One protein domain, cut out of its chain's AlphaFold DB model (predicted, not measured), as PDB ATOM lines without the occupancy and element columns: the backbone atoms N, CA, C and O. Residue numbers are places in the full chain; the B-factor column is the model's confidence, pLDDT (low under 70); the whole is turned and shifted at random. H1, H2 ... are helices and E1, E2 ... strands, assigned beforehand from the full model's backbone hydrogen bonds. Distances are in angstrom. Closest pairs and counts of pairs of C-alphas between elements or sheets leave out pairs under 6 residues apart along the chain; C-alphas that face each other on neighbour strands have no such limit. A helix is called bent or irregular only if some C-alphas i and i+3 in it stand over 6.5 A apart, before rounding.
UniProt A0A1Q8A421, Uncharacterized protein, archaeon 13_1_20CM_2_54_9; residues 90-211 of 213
ATOM      1  N   ASN A  90     182.819 203.169 193.675       90.75
ATOM      2  CA  ASN A  90     182.069 203.370 194.919       90.75
ATOM      3  C   ASN A  90     181.269 202.119 195.354       90.75
ATOM      4  O   ASN A  90     180.187 202.209 195.936       90.75
ATOM      5  N   ILE A  91     181.824 200.945 195.062       95.25
ATOM      6  CA  ILE A  91     181.278 199.613 195.310       95.25
ATOM      7  C   ILE A  91     180.996 199.413 196.802       95.25
ATOM      8  O   ILE A  91     179.980 198.827 197.162       95.25
ATOM      9  N   SER A  92     181.827 199.969 197.689       94.94
ATOM     10  CA  SER A  92     181.645 199.858 199.147       94.94
ATOM     11  C   SER A  92     180.340 200.463 199.645       94.94
ATOM     12  O   SER A  92     179.841 200.061 200.693       94.94
ATOM     13  N   SER A  93     179.774 201.431 198.917       96.38
ATOM     14  CA  SER A  93     178.488 202.038 199.275       96.38
ATOM     15  C   SER A  93     177.278 201.162 198.933       96.38
ATOM     16  O   SER A  93     176.161 201.496 199.324       96.38
ATOM     17  N   HIS A  94     177.510 200.038 198.250       97.31
ATOM     18  CA  HIS A  94     176.488 199.100 197.784       97.31
ATOM     19  C   HIS A  94     176.496 197.764 198.533       97.31
ATOM     20  O   HIS A  94     175.753 196.855 198.180       97.31
ATOM     21  N   VAL A  95     177.292 197.658 199.597       97.50
ATOM     22  CA  VAL A  95     177.262 196.520 200.518       97.50
ATOM     23  C   VAL A  95     176.014 196.621 201.397       97.50
ATOM     24  O   VAL A  95     175.843 197.597 202.133       97.50
ATOM     25  N   TYR A  96     175.144 195.612 201.361       96.94
ATOM     26  CA  TYR A  96     174.024 195.492 202.300       96.94
ATOM     27  C   TYR A  96     174.567 195.280 203.729       96.94
ATOM     28  O   TYR A  96     175.523 194.546 203.913       96.94
ATOM     29  N   VAL A  97     174.017 195.947 204.755       96.38
ATOM     30  CA  VAL A  97     174.443 195.876 206.185       96.38
ATOM     31  C   VAL A  97     175.979 195.856 206.388       96.38
ATOM     32  O   VAL A  97     176.520 194.916 206.973       96.38
ATOM     33  N   PRO A  98     176.717 196.906 205.981       96.69
ATOM     34  CA  PRO A  98     178.185 196.895 205.997       96.69
ATOM     35  C   PRO A  98     178.777 196.839 207.413       96.69
ATOM     36  O   PRO A  98     179.903 196.394 207.606       96.69
ATOM     37  N   VAL A  99     178.010 197.244 208.432       95.69
ATOM     38  CA  VAL A  99     178.434 197.216 209.844       95.69
ATOM     39  C   VAL A  99     178.730 195.802 210.365       95.69
ATOM     40  O   VAL A  99     179.426 195.658 211.372       95.69
ATOM     41  N   ARG A 100     178.233 194.749 209.694       97.12
ATOM     42  CA  ARG A 100     178.557 193.357 210.049       97.12
ATOM     43  C   ARG A 100     180.003 192.987 209.704       97.12
ATOM     44  O   ARG A 100     180.568 192.097 210.337       97.12
ATOM     45  N   LEU A 101     180.604 193.672 208.731       97.94
ATOM     46  CA  LEU A 101     181.924 193.342 208.210       97.94
ATOM     47  C   LEU A 101     183.014 193.983 209.067       97.94
ATOM     48  O   LEU A 101     183.143 195.206 209.167       97.94
ATOM     49  N   GLN A 102     183.852 193.147 209.672       97.50
ATOM     50  CA  GLN A 102     185.079 193.604 210.305       97.50
ATOM     51  C   GLN A 102     186.193 193.673 209.272       97.50
ATOM     52  O   GLN A 102     186.771 192.651 208.915       97.50
ATOM     53  N   VAL A 103     186.572 194.882 208.870       96.19
ATOM     54  CA  VAL A 103     187.746 195.083 208.016       96.19
ATOM     55  C   VAL A 103     189.023 194.756 208.794       96.19
ATOM     56  O   VAL A 103     189.346 195.410 209.785       96.19
ATOM     57  N   VAL A 104     189.765 193.745 208.337       96.25
ATOM     58  CA  VAL A 104     191.054 193.327 208.918       96.25
ATOM     59  C   VAL A 104     192.223 193.872 208.098       96.25
ATOM     60  O   VAL A 104     193.222 194.333 208.661       96.25
ATOM     61  N   ARG A 105     192.103 193.868 206.765       94.12
ATOM     62  CA  ARG A 105     192.988 194.618 205.862       94.12
ATOM     63  C   ARG A 105     192.126 195.427 204.912       94.12
ATOM     64  O   ARG A 105     191.216 194.890 204.294       94.12
ATOM     65  N   SER A 106     192.454 196.701 204.744       90.81
ATOM     66  CA  SER A 106     191.785 197.561 203.761       90.81
ATOM     67  C   SER A 106     192.025 197.112 202.320       90.81
ATOM     68  O   SER A 106     191.285 197.515 201.427       90.81
ATOM     69  N   CYS A 107     193.063 196.302 202.094       90.31
ATOM     70  CA  CYS A 107     193.393 195.769 200.791       90.31
ATOM     71  C   CYS A 107     194.186 194.468 200.860       90.31
ATOM     72  O   CYS A 107     195.230 194.429 201.517       90.31
ATOM     73  N   ILE A 108     193.749 193.462 200.104       92.75
ATOM     74  CA  ILE A 108     194.570 192.322 199.692       92.75
ATOM     75  C   ILE A 108     194.352 192.029 198.208       92.75
ATOM     76  O   ILE A 108     193.272 192.282 197.679       92.75
ATOM     77  N   THR A 109     195.365 191.447 197.568       92.75
ATOM     78  CA  THR A 109     195.242 190.805 196.256       92.75
ATOM     79  C   THR A 109     195.593 189.337 196.426       92.75
ATOM     80  O   THR A 109     196.666 189.019 196.940       92.75
ATOM     81  N   VAL A 110     194.690 188.454 196.014       94.81
ATOM     82  CA  VAL A 110     194.851 187.000 196.127       94.81
ATOM     83  C   VAL A 110     194.491 186.327 194.819       94.81
ATOM     84  O   VAL A 110     193.687 186.845 194.045       94.81
ATOM     85  N   SER A 111     195.075 185.159 194.586       95.44
ATOM     86  CA  SER A 111     194.798 184.342 193.415       95.44
ATOM     87  C   SER A 111     194.406 182.921 193.804       95.44
ATOM     88  O   SER A 111     194.763 182.429 194.882       95.44
ATOM     89  N   GLY A 112     193.629 182.271 192.944       96.81
ATOM     90  CA  GLY A 112     193.156 180.915 193.181       96.81
ATOM     91  C   GLY A 112     192.265 180.380 192.068       96.81
ATOM     92  O   GLY A 112     191.960 181.067 191.099       96.81
ATOM     93  N   THR A 113     191.805 179.140 192.230       98.38
ATOM     94  CA  THR A 113     190.842 178.497 191.324       98.38
ATOM     95  C   THR A 113     189.429 178.561 191.896       98.38
ATOM     96  O   THR A 113     189.207 178.170 193.044       98.38
ATOM     97  N   VAL A 114     188.454 178.989 191.097       98.81
ATOM     98  CA  VAL A 114     187.046 179.016 191.501       98.81
ATOM     99  C   VAL A 114     186.517 177.597 191.655       98.81
ATOM    100  O   VAL A 114     186.508 176.811 190.709       98.81
ATOM    101  N   ASN A 115     186.038 177.270 192.852       98.62
ATOM    102  CA  ASN A 115     185.334 176.022 193.110       98.62
ATOM    103  C   ASN A 115     183.855 176.129 192.725       98.62
ATOM    104  O   ASN A 115     183.336 175.257 192.031       98.62
ATOM    105  N   ALA A 116     183.191 177.198 193.161       98.31
ATOM    106  CA  ALA A 116     181.771 177.420 192.926       98.31
ATOM    107  C   ALA A 116     181.442 178.915 192.889       98.31
ATOM    108  O   ALA A 116     182.112 179.721 193.533       98.31
ATOM    109  N   THR A 117     180.364 179.232 192.178       98.44
ATOM    110  CA  THR A 117     179.760 180.563 192.083       98.44
ATOM    111  C   THR A 117     178.303 180.430 192.512       98.44
ATOM    112  O   THR A 117     177.551 179.665 191.905       98.44
ATOM    113  N   ILE A 118     177.917 181.129 193.574       98.25
ATOM    114  CA  ILE A 118     176.642 180.982 194.275       98.25
ATOM    115  C   ILE A 118     175.946 182.343 194.251       98.25
ATOM    116  O   ILE A 118     176.540 183.345 194.630       98.25
ATOM    117  N   TYR A 119     174.713 182.389 193.749       97.75
ATOM    118  CA  TYR A 119     173.918 183.617 193.700       97.75
ATOM    119  C   TYR A 119     173.074 183.717 194.963       97.75
ATOM    120  O   TYR A 119     172.260 182.824 195.211       97.75
ATOM    121  N   GLU A 120     173.253 184.794 195.716       97.75
ATOM    122  CA  GLU A 120     172.598 185.005 197.002       97.75
ATOM    123  C   GLU A 120     171.336 185.872 196.855       97.75
ATOM    124  O   GLU A 120     171.091 186.527 195.832       97.75
ATOM    125  N   ALA A 121     170.465 185.819 197.864       97.62
ATOM    126  CA  ALA A 121     169.165 186.488 197.819       97.62
ATOM    127  C   ALA A 121     169.276 188.021 197.879       97.62
ATOM    128  O   ALA A 121     168.393 188.710 197.357       97.62
ATOM    129  N   ASP A 122     170.345 188.546 198.474       97.12
ATOM    130  CA  ASP A 122     170.683 189.971 198.561       97.12
ATOM    131  C   ASP A 122     171.211 190.562 197.246       97.12
ATOM    132  O   ASP A 122     171.411 191.769 197.164       97.12
ATOM    133  N   GLY A 123     171.331 189.748 196.192       97.56
ATOM    134  CA  GLY A 123     171.785 190.175 194.868       97.56
ATOM    135  C   GLY A 123     173.292 190.035 194.662       97.56
ATOM    136  O   GLY A 123     173.761 190.236 193.532       97.56
ATOM    137  N   ASP A 124     174.024 189.639 195.702       98.06
ATOM    138  CA  ASP A 124     175.459 189.413 195.659       98.06
ATOM    139  C   ASP A 124     175.771 188.015 195.102       98.06
ATOM    140  O   ASP A 124     174.902 187.154 194.893       98.06
ATOM    141  N   VAL A 125     177.041 187.806 194.764       98.56
ATOM    142  CA  VAL A 125     177.554 186.503 194.352       98.56
ATOM    143  C   VAL A 125     178.718 186.096 195.228       98.56
ATOM    144  O   VAL A 125     179.792 186.698 195.181       98.56
ATOM    145  N   HIS A 126     178.510 184.977 195.912       98.12
ATOM    146  CA  HIS A 126     179.513 184.228 196.640       98.12
ATOM    147  C   HIS A 126     180.338 183.357 195.691       98.12
ATOM    148  O   HIS A 126     179.871 182.361 195.132       98.12
ATOM    149  N   VAL A 127     181.612 183.694 195.547       98.81
ATOM    150  CA  VAL A 127     182.610 182.864 194.874       98.81
ATOM    151  C   VAL A 127     183.418 182.116 195.932       98.81
ATOM    152  O   VAL A 127     184.079 182.721 196.772       98.81
ATOM    153  N   ARG A 128     183.401 180.783 195.878       98.62
ATOM    154  CA  ARG A 128     184.282 179.938 196.697       98.62
ATOM    155  C   ARG A 128     185.614 179.777 195.991       98.62
ATOM    156  O   ARG A 128     185.710 179.051 195.000       98.62
ATOM    157  N   LEU A 129     186.636 180.454 196.497       98.62
ATOM    158  CA  LEU A 129     187.963 180.477 195.905       98.62
ATOM    159  C   LEU A 129     188.896 179.500 196.626       98.62
ATOM    160  O   LEU A 129     189.201 179.651 197.811       98.62
ATOM    161  N   ARG A 130     189.402 178.509 195.888       98.44
ATOM    162  CA  ARG A 130     190.535 177.698 196.333       98.44
ATOM    163  C   ARG A 130     191.808 178.489 196.109       98.44
ATOM    164  O   ARG A 130     192.272 178.578 194.974       98.44
ATOM    165  N   LEU A 131     192.343 179.057 197.181       98.25
ATOM    166  CA  LEU A 131     193.552 179.870 197.133       98.25
ATOM    167  C   LEU A 131     194.741 179.079 196.584       98.25
ATOM    168  O   LEU A 131     194.913 177.895 196.883       98.25
ATOM    169  N   ASP A 132     195.576 179.762 195.806       96.69
ATOM    170  CA  ASP A 132     196.869 179.225 195.402       96.69
ATOM    171  C   ASP A 132     197.746 178.966 196.639       96.69
ATOM    172  O   ASP A 132     197.617 179.679 197.640       96.69
ATOM    173  N   PRO A 133     198.703 178.020 196.583       91.81
ATOM    174  CA  PRO A 133     199.570 177.714 197.723       91.81
ATOM    175  C   PRO A 133     200.303 178.936 198.301       91.81
ATOM    176  O   PRO A 133     200.474 179.034 199.509       91.81
ATOM    177  N   ALA A 134     200.693 179.900 197.459       84.25
ATOM    178  CA  ALA A 134     201.344 181.139 197.904       84.25
ATOM    179  C   ALA A 134     200.408 182.086 198.688       84.25
ATOM    180  O   ALA A 134     200.884 182.981 199.384       84.25
ATOM    181  N   SER A 135     199.092 181.881 198.585       80.75
ATOM    182  CA  SER A 135     198.038 182.687 199.207       80.75
ATOM    183  C   SER A 135     197.246 181.911 200.267       80.75
ATOM    184  O   SER A 135     196.241 182.417 200.744       80.75
ATOM    185  N   SER A 136     197.657 180.707 200.676       83.69
ATOM    186  CA  SER A 136     196.834 179.813 201.514       83.69
ATOM    187  C   SER A 136     196.481 180.348 202.910       83.69
ATOM    188  O   SER A 136     195.617 179.789 203.572       83.69
ATOM    189  N   ASN A 137     197.128 181.421 203.373       90.69
ATOM    190  CA  ASN A 137     196.974 181.954 204.733       90.69
ATOM    191  C   ASN A 137     195.844 182.990 204.879       90.69
ATOM    192  O   ASN A 137     195.787 183.687 205.892       90.69
ATOM    193  N   TRP A 138     194.982 183.134 203.870       96.50
ATOM    194  CA  TRP A 138     193.861 184.082 203.894       96.50
ATOM    195  C   TRP A 138     192.527 183.450 204.309       96.50
ATOM    196  O   TRP A 138     191.516 184.137 204.318       96.50
ATOM    197  N   THR A 139     192.506 182.171 204.681       97.62
ATOM    198  CA  THR A 139     191.342 181.518 205.300       97.62
ATOM    199  C   THR A 139     191.520 181.381 206.810       97.62
ATOM    200  O   THR A 139     192.615 181.539 207.355       97.62
ATOM    201  N   ASN A 140     190.422 181.097 207.506       97.56
ATOM    202  CA  ASN A 140     190.421 180.794 208.932       97.56
ATOM    203  C   ASN A 140     189.582 179.538 209.244       97.56
ATOM    204  O   ASN A 140     188.982 178.933 208.358       97.56
ATOM    205  N   SER A 141     189.492 179.174 210.526       97.88
ATOM    206  CA  SER A 141     188.736 177.992 210.962       97.88
ATOM    207  C   SER A 141     187.240 178.048 210.628       97.88
ATOM    208  O   SER A 141     186.615 177.004 210.459       97.88
ATOM    209  N   ALA A 142     186.649 179.240 210.516       98.19
ATOM    210  CA  ALA A 142     185.267 179.386 210.078       98.19
ATOM    211  C   ALA A 142     185.128 179.137 208.566       98.19
ATOM    212  O   ALA A 142     184.157 178.507 208.150       98.19
ATOM    213  N   ASN A 143     186.110 179.521 207.740       98.50
ATOM    214  CA  ASN A 143     186.143 179.074 206.344       98.50
ATOM    215  C   ASN A 143     186.232 177.546 206.259       98.50
ATOM    216  O   ASN A 143     185.498 176.939 205.484       98.50
ATOM    217  N   ASP A 144     187.078 176.910 207.070       97.25
ATOM    218  CA  ASP A 144     187.206 175.448 207.084       97.25
ATOM    219  C   ASP A 144     185.880 174.766 207.444       97.25
ATOM    220  O   ASP A 144     185.436 173.846 206.754       97.25
ATOM    221  N   GLN A 145     185.217 175.252 208.496       98.12
ATOM    222  CA  GLN A 145     184.004 174.644 209.033       98.12
ATOM    223  C   GLN A 145     182.753 174.905 208.181       98.12
ATOM    224  O   GLN A 145     181.925 174.008 208.028       98.12
ATOM    225  N   TYR A 146     182.594 176.120 207.652       97.56
ATOM    226  CA  TYR A 146     181.340 176.568 207.031       97.56
ATOM    227  C   TYR A 146     181.460 176.820 205.523       97.56
ATOM    228  O   TYR A 146     180.449 176.855 204.825       97.56
ATOM    229  N   GLN A 147     182.683 176.964 205.004       97.50
ATOM    230  CA  GLN A 147     182.967 177.237 203.589       97.50
ATOM    231  C   GLN A 147     183.909 176.205 202.961       97.50
ATOM    232  O   GLN A 147     184.462 176.446 201.890       97.50
ATOM    233  N   TYR A 148     184.059 175.032 203.587       97.25
ATOM    234  CA  TYR A 148     184.857 173.907 203.084       97.25
ATOM    235  C   TYR A 148     186.331 174.263 202.815       97.25
ATOM    236  O   TYR A 148     186.950 173.717 201.902       97.25
ATOM    237  N   GLY A 149     186.882 175.202 203.589       96.88
ATOM    238  CA  GLY A 149     188.262 175.679 203.468       96.88
ATOM    239  C   GLY A 149     188.492 176.671 202.327       96.88
ATOM    240  O   GLY A 149     189.635 177.027 202.046       96.88
ATOM    241  N   TYR A 150     187.433 177.130 201.654       98.50
ATOM    242  CA  TYR A 150     187.533 178.144 200.609       98.50
ATOM    243  C   TYR A 150     187.451 179.555 201.188       98.50
ATOM    244  O   TYR A 150     186.689 179.830 202.121       98.50
ATOM    245  N   LEU A 151     188.211 180.471 200.588       98.62
ATOM    246  CA  LEU A 151     187.999 181.896 200.802       98.62
ATOM    247  C   LEU A 151     186.698 182.298 200.109       98.62
ATOM    248  O   LEU A 151     186.465 181.904 198.962       98.62
ATOM    249  N   VAL A 152     185.871 183.080 200.793       98.69
ATOM    250  CA  VAL A 152     184.684 183.675 200.179       98.69
ATOM    251  C   VAL A 152     185.105 184.948 199.452       98.69
ATOM    252  O   VAL A 152     185.889 185.752 199.950       98.69
ATOM    253  N   VAL A 153     184.622 185.123 198.235       98.62
ATOM    254  CA  VAL A 153     184.820 186.330 197.440       98.62
ATOM    255  C   VAL A 153     183.436 186.845 197.066       98.62
ATOM    256  O   VAL A 153     182.686 186.126 196.413       98.62
ATOM    257  N   GLU A 154     183.105 188.065 197.483       98.31
ATOM    258  CA  GLU A 154     181.763 188.644 197.337       98.31
ATOM    259  C   GLU A 154     181.751 189.726 196.252       98.31
ATOM    260  O   GLU A 154     182.279 190.833 196.426       98.31
ATOM    261  N   VAL A 155     181.151 189.406 195.103       98.44
ATOM    262  CA  VAL A 155     180.863 190.401 194.062       98.44
ATOM    263  C   VAL A 155     179.458 190.937 194.301       98.44
ATOM    264  O   VAL A 155     178.486 190.204 194.128       98.44
ATOM    265  N   VAL A 156     179.355 192.209 194.682       98.31
ATOM    266  CA  VAL A 156     178.078 192.792 195.109       98.31
ATOM    267  C   VAL A 156     177.184 193.214 193.945       98.31
ATOM    268  O   VAL A 156     177.674 193.598 192.877       98.31
ATOM    269  N   CYS A 157     175.869 193.195 194.163       97.81
ATOM    270  CA  CYS A 157     174.850 193.713 193.246       97.81
ATOM    271  C   CYS A 157     174.966 193.186 191.806       97.81
ATOM    272  O   CYS A 157     174.828 193.927 190.825       97.81
ATOM    273  N   VAL A 158     175.242 191.889 191.667       97.56
ATOM    274  CA  VAL A 158     175.307 191.199 190.372       97.56
ATOM    275  C   VAL A 158     173.910 190.999 189.795       97.56
ATOM    276  O   VAL A 158     173.717 191.074 188.579       97.56
ATOM    277  N   ARG A 159     172.930 190.710 190.655       95.06
ATOM    278  CA  ARG A 159     171.522 190.556 190.283       95.06
ATOM    279  C   ARG A 159     170.663 191.526 191.074       95.06
ATOM    280  O   ARG A 159     171.087 192.089 192.074       95.06
ATOM    281  N   ILE A 160     169.428 191.704 190.612       94.50
ATOM    282  CA  ILE A 160     168.420 192.428 191.383       94.50
ATOM    283  C   ILE A 160     168.163 191.632 192.676       94.50
ATOM    284  O   ILE A 160     167.807 190.453 192.566       94.50
ATOM    285  N   PRO A 161     168.326 192.243 193.865       97.50
ATOM    286  CA  PRO A 161     168.072 191.569 195.132       97.50
ATOM    287  C   PRO A 161     166.627 191.068 195.218       97.50
ATOM    288  O   PRO A 161     165.685 191.780 194.861       97.50
ATOM    289  N   THR A 162     166.446 189.842 195.705       97.50
ATOM    290  CA  THR A 162     165.124 189.269 196.036       97.50
ATOM    291  C   THR A 162     164.796 189.408 197.520       97.50
ATOM    292  O   THR A 162     163.626 189.429 197.900       97.50
ATOM    293  N   GLN A 163     165.823 189.547 198.356       97.56
ATOM    294  CA  GLN A 163     165.704 189.897 199.757       97.56
ATOM    295  C   GLN A 163     165.292 191.371 199.899       97.56
ATOM    296  O   GLN A 163     166.021 192.279 199.501       97.56
ATOM    297  N   THR A 164     164.116 191.608 200.484       97.69
ATOM    298  CA  THR A 164     163.460 192.925 200.525       97.69
ATOM    299  C   THR A 164     164.327 194.033 201.119       97.69
ATOM    300  O   THR A 164     164.339 195.146 200.601       97.69
ATOM    301  N   ASP A 165     165.044 193.758 202.206       97.25
ATOM    302  CA  ASP A 165     165.853 194.749 202.914       97.25
ATOM    303  C   ASP A 165     167.242 194.976 202.297       97.25
ATOM    304  O   ASP A 165     167.882 195.977 202.618       97.25
ATOM    305  N   ALA A 166     167.664 194.128 201.353       97.19
ATOM    306  CA  ALA A 166     168.875 194.321 200.551       97.19
ATOM    307  C   ALA A 166     168.645 195.186 199.300       97.19
ATOM    308  O   ALA A 166     169.578 195.829 198.818       97.19
ATOM    309  N   ILE A 167     167.399 195.287 198.812       97.38
ATOM    310  CA  ILE A 167     167.037 196.083 197.621       97.38
ATOM    311  C   ILE A 167     167.629 197.508 197.641       97.38
ATOM    312  O   ILE A 167     168.184 197.917 196.616       97.38
ATOM    313  N   PRO A 168     167.563 198.278 198.751       97.69
ATOM    314  CA  PRO A 168     168.090 199.641 198.767       97.69
ATOM    315  C   PRO A 168     169.606 199.731 198.545       97.69
ATOM    316  O   PRO A 168     170.063 200.729 197.995       97.69
ATOM    317  N   ALA A 169     170.384 198.714 198.938       97.50
ATOM    318  CA  ALA A 169     171.845 198.738 198.821       97.50
ATOM    319  C   ALA A 169     172.302 198.769 197.353       97.50
ATOM    320  O   ALA A 169     173.221 199.507 196.998       97.50
ATOM    321  N   CYS A 170     171.593 198.054 196.476       96.81
ATOM    322  CA  CYS A 170     171.906 197.982 195.048       96.81
ATOM    323  C   CYS A 170     171.193 199.037 194.189       96.81
ATOM    324  O   CYS A 170     171.337 199.049 192.963       96.81
ATOM    325  N   GLN A 171     170.402 199.932 194.787       95.69
ATOM    326  CA  GLN A 171     169.610 200.895 194.028       95.69
ATOM    327  C   GLN A 171     170.499 201.915 193.299       95.69
ATOM    328  O   GLN A 171     171.318 202.603 193.900       95.69
ATOM    329  N   GLY A 172     170.297 202.054 191.984       92.88
ATOM    330  CA  GLY A 172     171.036 203.016 191.157       92.88
ATOM    331  C   GLY A 172     172.477 202.609 190.837       92.88
ATOM    332  O   GLY A 172     173.189 203.380 190.195       92.88
ATOM    333  N   TYR A 173     172.890 201.403 191.233       95.06
ATOM    334  CA  TYR A 173     174.186 200.822 190.913       95.06
ATOM    335  C   TYR A 173     174.038 199.658 189.936       95.06
ATOM    336  O   TYR A 173     173.030 198.955 189.900       95.06
ATOM    337  N   THR A 174     175.047 199.463 189.094       88.62
ATOM    338  CA  THR A 174     175.129 198.315 188.192       88.62
ATOM    339  C   THR A 174     176.542 197.778 188.247       88.62
ATOM    340  O   THR A 174     177.481 198.452 187.814       88.62
ATOM    341  N   ASN A 175     176.679 196.560 188.764       94.25
ATOM    342  CA  ASN A 175     177.961 195.887 188.865       94.25
ATOM    343  C   ASN A 175     178.647 195.756 187.493       94.25
ATOM    344  O   ASN A 175     178.023 195.374 186.504       94.25
ATOM    345  N   GLN A 176     179.946 196.057 187.460       93.50
ATOM    346  CA  GLN A 176     180.801 195.937 186.272       93.50
ATOM    347  C   GLN A 176     181.800 194.775 186.374       93.50
ATOM    348  O   GLN A 176     182.508 194.481 185.412       93.50
ATOM    349  N   ILE A 177     181.887 194.114 187.533       94.38
ATOM    350  CA  ILE A 177     182.804 192.997 187.749       94.38
ATOM    351  C   ILE A 177     182.202 191.738 187.133       94.38
ATOM    352  O   ILE A 177     181.107 191.311 187.502       94.38
ATOM    353  N   LEU A 178     182.927 191.127 186.195       93.06
ATOM    354  CA  LEU A 178     182.518 189.857 185.610       93.06
ATOM    355  C   LEU A 178     182.539 188.765 186.682       93.06
ATOM    356  O   LEU A 178     183.547 188.556 187.353       93.06
ATOM    357  N   VAL A 179     181.429 188.044 186.802       97.00
ATOM    358  CA  VAL A 179     181.341 186.886 187.690       97.00
ATOM    359  C   VAL A 179     182.077 185.702 187.056       97.00
ATOM    360  O   VAL A 179     181.715 185.307 185.942       97.00
ATOM    361  N   PRO A 180     183.081 185.119 187.733       97.81
ATOM    362  CA  PRO A 180     183.838 184.007 187.185       97.81
ATOM    363  C   PRO A 180     183.041 182.699 187.239       97.81
ATOM    364  O   PRO A 180     182.084 182.539 188.008       97.81
ATOM    365  N   ARG A 181     183.457 181.734 186.423       96.75
ATOM    366  CA  ARG A 181     182.895 180.380 186.372       96.75
ATOM    367  C   ARG A 181     183.731 179.406 187.190       96.75
ATOM    368  O   ARG A 181     184.940 179.564 187.336       96.75
ATOM    369  N   ALA A 182     183.086 178.343 187.662       98.19
ATOM    370  CA  ALA A 182     183.784 177.221 188.279       98.19
ATOM    371  C   ALA A 182     184.888 176.677 187.354       98.19
ATOM    372  O   ALA A 182     184.669 176.479 186.159       98.19
ATOM    373  N   GLY A 183     186.067 176.440 187.926       97.81
ATOM    374  CA  GLY A 183     187.268 175.989 187.225       97.81
ATOM    375  C   GLY A 183     188.178 177.106 186.711       97.81
ATOM    376  O   GLY A 183     189.338 176.821 186.426       97.81
ATOM    377  N   GLU A 184     187.711 178.354 186.624       98.00
ATOM    378  CA  GLU A 184     188.560 179.477 186.211       98.00
ATOM    379  C   GLU A 184     189.583 179.825 187.295       98.00
ATOM    380  O   GLU A 184     189.288 179.776 188.494       98.00
ATOM    381  N   HIS A 185     190.796 180.181 186.871       97.88
ATOM    382  CA  HIS A 185     191.774 180.807 187.751       97.88
ATOM    383  C   HIS A 185     191.530 182.311 187.753       97.88
ATOM    384  O   HIS A 185     191.300 182.914 186.706       97.88
ATOM    385  N   ILE A 186     191.514 182.910 188.936       96.81
ATOM    386  CA  ILE A 186     191.234 184.331 189.091       96.81
ATOM    387  C   ILE A 186     192.251 184.992 190.006       96.81
ATOM    388  O   ILE A 186     192.777 184.378 190.933       96.81
ATOM    389  N   THR A 187     192.468 186.281 189.770       94.94
ATOM    390  CA  THR A 187     193.112 187.204 190.703       94.94
ATOM    391  C   THR A 187     192.084 188.234 191.144       94.94
ATOM    392  O   THR A 187     191.460 188.890 190.311       94.94
ATOM    393  N   VAL A 188     191.901 188.369 192.453       96.00
ATOM    394  CA  VAL A 188     190.868 189.199 193.078       96.00
ATOM    395  C   VAL A 188     191.527 190.215 193.990       96.00
ATOM    396  O   VAL A 188     192.463 189.883 194.715       96.00
ATOM    397  N   THR A 189     191.023 191.446 193.972       94.88
ATOM    398  CA  THR A 189     191.484 192.509 194.862       94.88
ATOM    399  C   THR A 189     190.321 193.241 195.525       94.88
ATOM    400  O   THR A 189     189.351 193.610 194.863       94.88
ATOM    401  N   GLY A 190     190.437 193.478 196.831       96.06
ATOM    402  CA  GLY A 190     189.435 194.165 197.649       96.06
ATOM    403  C   GLY A 190     189.805 194.158 199.139       96.06
ATOM    404  O   GLY A 190     190.903 193.711 199.499       96.06
ATOM    405  N   PRO A 191     188.927 194.662 200.021       96.62
ATOM    406  CA  PRO A 191     189.110 194.580 201.464       96.62
ATOM    407  C   PRO A 191     189.032 193.132 201.940       96.62
ATOM    408  O   PRO A 191     188.183 192.369 201.495       96.62
ATOM    409  N   TYR A 192     189.904 192.775 202.877       97.69
ATOM    410  CA  TYR A 192     189.838 191.509 203.598       97.69
ATOM    411  C   TYR A 192     189.046 191.712 204.883       97.69
ATOM    412  O   TYR A 192     189.463 192.492 205.757       97.69
ATOM    413  N   VAL A 193     187.923 191.014 204.998       98.50
ATOM    414  CA  VAL A 193     186.974 191.182 206.096       98.50
ATOM    415  C   VAL A 193     186.666 189.858 206.785       98.50
ATOM    416  O   VAL A 193     186.895 188.784 206.233       98.50
ATOM    417  N   LEU A 194     186.149 189.952 208.007       98.56
ATOM    418  CA  LEU A 194     185.456 188.857 208.680       98.56
ATOM    419  C   LEU A 194     183.975 189.219 208.783       98.56
ATOM    420  O   LEU A 194     183.654 190.287 209.320       98.56
ATOM    421  N   ASP A 195     183.087 188.343 208.320       98.19
ATOM    422  CA  ASP A 195     181.649 188.574 208.440       98.19
ATOM    423  C   ASP A 195     181.130 188.117 209.808       98.19
ATOM    424  O   ASP A 195     180.974 186.927 210.099       98.19
ATOM    425  N   ARG A 196     180.836 189.090 210.677       97.25
ATOM    426  CA  ARG A 196     180.383 188.833 212.050       97.25
ATOM    427  C   ARG A 196     178.957 188.299 212.138       97.25
ATOM    428  O   ARG A 196     178.604 187.747 213.178       97.25
ATOM    429  N   ALA A 197     178.144 188.462 211.095       95.81
ATOM    430  CA  ALA A 197     176.814 187.862 211.030       95.81
ATOM    431  C   ALA A 197     176.863 186.408 210.534       95.81
ATOM    432  O   ALA A 197     175.927 185.653 210.789       95.81
ATOM    433  N   HIS A 198     177.968 185.996 209.903       94.12
ATOM    434  CA  HIS A 198     178.118 184.682 209.283       94.12
ATOM    435  C   HIS A 198     179.330 183.912 209.817       94.12
ATOM    436  O   HIS A 198     180.261 183.543 209.108       94.12
ATOM    437  N   HIS A 199     179.313 183.641 211.123       96.81
ATOM    438  CA  HIS A 199     180.310 182.801 211.799       96.81
ATOM    439  C   HIS A 199     181.767 183.305 211.736       96.81
ATOM    440  O   HIS A 199     182.667 182.581 212.157       96.81
ATOM    441  N   ASN A 200     182.011 184.550 211.308       97.75
ATOM    442  CA  ASN A 200     183.339 185.148 211.131       97.75
ATOM    443  C   ASN A 200     184.222 184.434 210.099       97.75
ATOM    444  O   ASN A 200     185.450 184.439 210.248       97.75
ATOM    445  N   TRP A 201     183.648 183.816 209.062       98.31
ATOM    446  CA  TRP A 201     184.478 183.374 207.941       98.31
ATOM    447  C   TRP A 201     185.141 184.581 207.265       98.31
ATOM    448  O   TRP A 201     184.667 185.716 207.354       98.31
ATOM    449  N   ALA A 202     186.297 184.336 206.658       98.56
ATOM    450  CA  ALA A 202     187.065 185.359 205.981       98.56
ATOM    451  C   ALA A 202     186.622 185.533 204.529       98.56
ATOM    452  O   ALA A 202     186.330 184.543 203.843       98.56
ATOM    453  N   GLU A 203     186.632 186.783 204.066       98.50
ATOM    454  CA  GLU A 203     186.166 187.149 202.732       98.50
ATOM    455  C   GLU A 203     187.014 188.255 202.094       98.50
ATOM    456  O   GLU A 203     187.594 189.094 202.792       98.50
ATOM    457  N   VAL A 204     187.018 188.306 200.759       98.44
ATOM    458  CA  VAL A 204     187.237 189.564 200.031       98.44
ATOM    459  C   VAL A 204     185.874 190.177 199.726       98.44
ATOM    460  O   VAL A 204     185.181 189.694 198.831       98.44
ATOM    461  N   HIS A 205     185.509 191.231 200.462       98.19
ATOM    462  CA  HIS A 205     184.202 191.882 200.359       98.19
ATOM    463  C   HIS A 205     184.304 193.402 200.616       98.19
ATOM    464  O   HIS A 205     184.776 193.818 201.680       98.19
ATOM    465  N   PRO A 206     183.830 194.247 199.681       97.75
ATOM    466  CA  PRO A 206     183.391 193.873 198.337       97.75
ATOM    467  C   PRO A 206     184.604 193.696 197.425       97.75
ATOM    468  O   PRO A 206     185.681 194.247 197.666       97.75
ATOM    469  N   VAL A 207     184.440 192.963 196.331       97.50
ATOM    470  CA  VAL A 207     185.467 192.929 195.285       97.50
ATOM    471  C   VAL A 207     185.568 194.299 194.610       97.50
ATOM    472  O   VAL A 207     184.571 194.841 194.143       97.50
ATOM    473  N   TYR A 208     186.782 194.849 194.518       95.19
ATOM    474  CA  TYR A 208     187.065 196.061 193.738       95.19
ATOM    475  C   TYR A 208     187.540 195.745 192.323       95.19
ATOM    476  O   TYR A 208     187.239 196.483 191.386       95.19
ATOM    477  N   SER A 209     188.297 194.660 192.154       93.19
ATOM    478  CA  SER A 209     188.694 194.166 190.837       93.19
ATOM    479  C   SER A 209     188.855 192.649 190.824       93.19
ATOM    480  O   SER A 209     189.238 192.035 191.822       93.19
ATOM    481  N   LEU A 210     188.560 192.051 189.671       93.69
ATOM    482  CA  LEU A 210     188.702 190.624 189.411       93.69
ATOM    483  C   LEU A 210     189.181 190.433 187.976       93.69
ATOM    484  O   LEU A 210     188.638 191.035 187.050       93.69
ATOM    485  N   VAL A 211     190.191 189.588 187.801       92.31
ATOM    486  CA  VAL A 211     190.738 189.219 186.495       92.31
ATOM    487  C   VAL A 211     190.761 187.702 186.389       92.31
ATOM    488  O   VAL A 211     191.225 187.036 187.311       92.31
TER     489      VAL A 211
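Overview. This is residues 90 to 211 of the 213 residues of an uncharacterized protein of archaeon 13_1_20CM_2_54_9 (UniProt A0A1Q8A421). Five strands, E1, E2, E3, E5 and E4, ring a small closed barrel, with the long E1 and E4 sharply bent round it and the short E6 paired onto the edge of E4. Two short helices, H2 and H3, pack on the outside near one end, and a long unnamed stretch, residues 156 to 184, reaches toward the opposite end of the longest axis. The 122 printed residues hold three named helices and six named strands, in the order H1 E1 E2 H2 H3 E3 E4 E5 E6; the sheet is mixed, and so is the class, helices and strands. The whole is compact, with a radius of gyration of the C-alphas of 13.2 A and spans of 38 by 27 by 23 A.

Arrangement. H1, residues 91 to 94, is not on the barrel, with 3 pairs of C-alphas within 10 A. E1, residues 101 to 119, bends by 129 degrees at residue 106. It forms a hairpin with E2, residues 125 to 131, antiparallel, with N 115 and O 128 2.8 A apart, within hydrogen-bond range. H2, residues 133 to 138, is on the barrel and outside it, at a height over the sheet of 7.2 A; its closest C-alpha pair with E1 is Ser 135 and Val 110, 6.2 A. H2 lies over E1 only just, with 3 of its C-alphas, and is irregular: C-alphas 134 and 137 are 8.1 A apart. H3, residues 141 to 146, is also on the barrel and outside it; its closest C-alpha pair with E5, residues 202 to 204, is Asn 143 and Ala 202, 6.4 A. E3, residues 151 to 155, is antiparallel to E2, N 127 to O 153 2.8 A, and parallel to E5, N 204 to O 152 2.9 A. E4, residues 185 to 195, bends by 81 degrees at residue 190 and is antiparallel to E1, N 188 to O 110 2.8 A. On the other side of E4 lie E5, with which it forms a hairpin, N 193 to O 203 2.9 A, and E6, residues 209 to 211, antiparallel, N 189 to O 209 2.9 A. In H3 every O i to N i+4 pair is within hydrogen-bond range; in H2 0 of 2 are, beside 2 of 3 O i to N i+3 pairs, and H1 is too short for an O i to N i+4 pair.

Along the chain. H1 begins at C-alpha 91 (181.278, 199.613, 195.310). From first to last C-alpha E1 measures 19.2 A, E2 17.5 A, E3 13.0 A and E4 24.3 A. E4 begins at C-alpha 185 (191.774, 180.807, 187.751), and E6 ends at C-alpha 211 (190.738, 189.219, 186.495).

Size, cuts and confidence. The two C-alphas farthest apart are those of Ala 134 and Thr 164, 39.8 A. The link from E3 to E4, 29 residues, is long. The printed part has no cut, and no printed residue is under 70 in pLDDT.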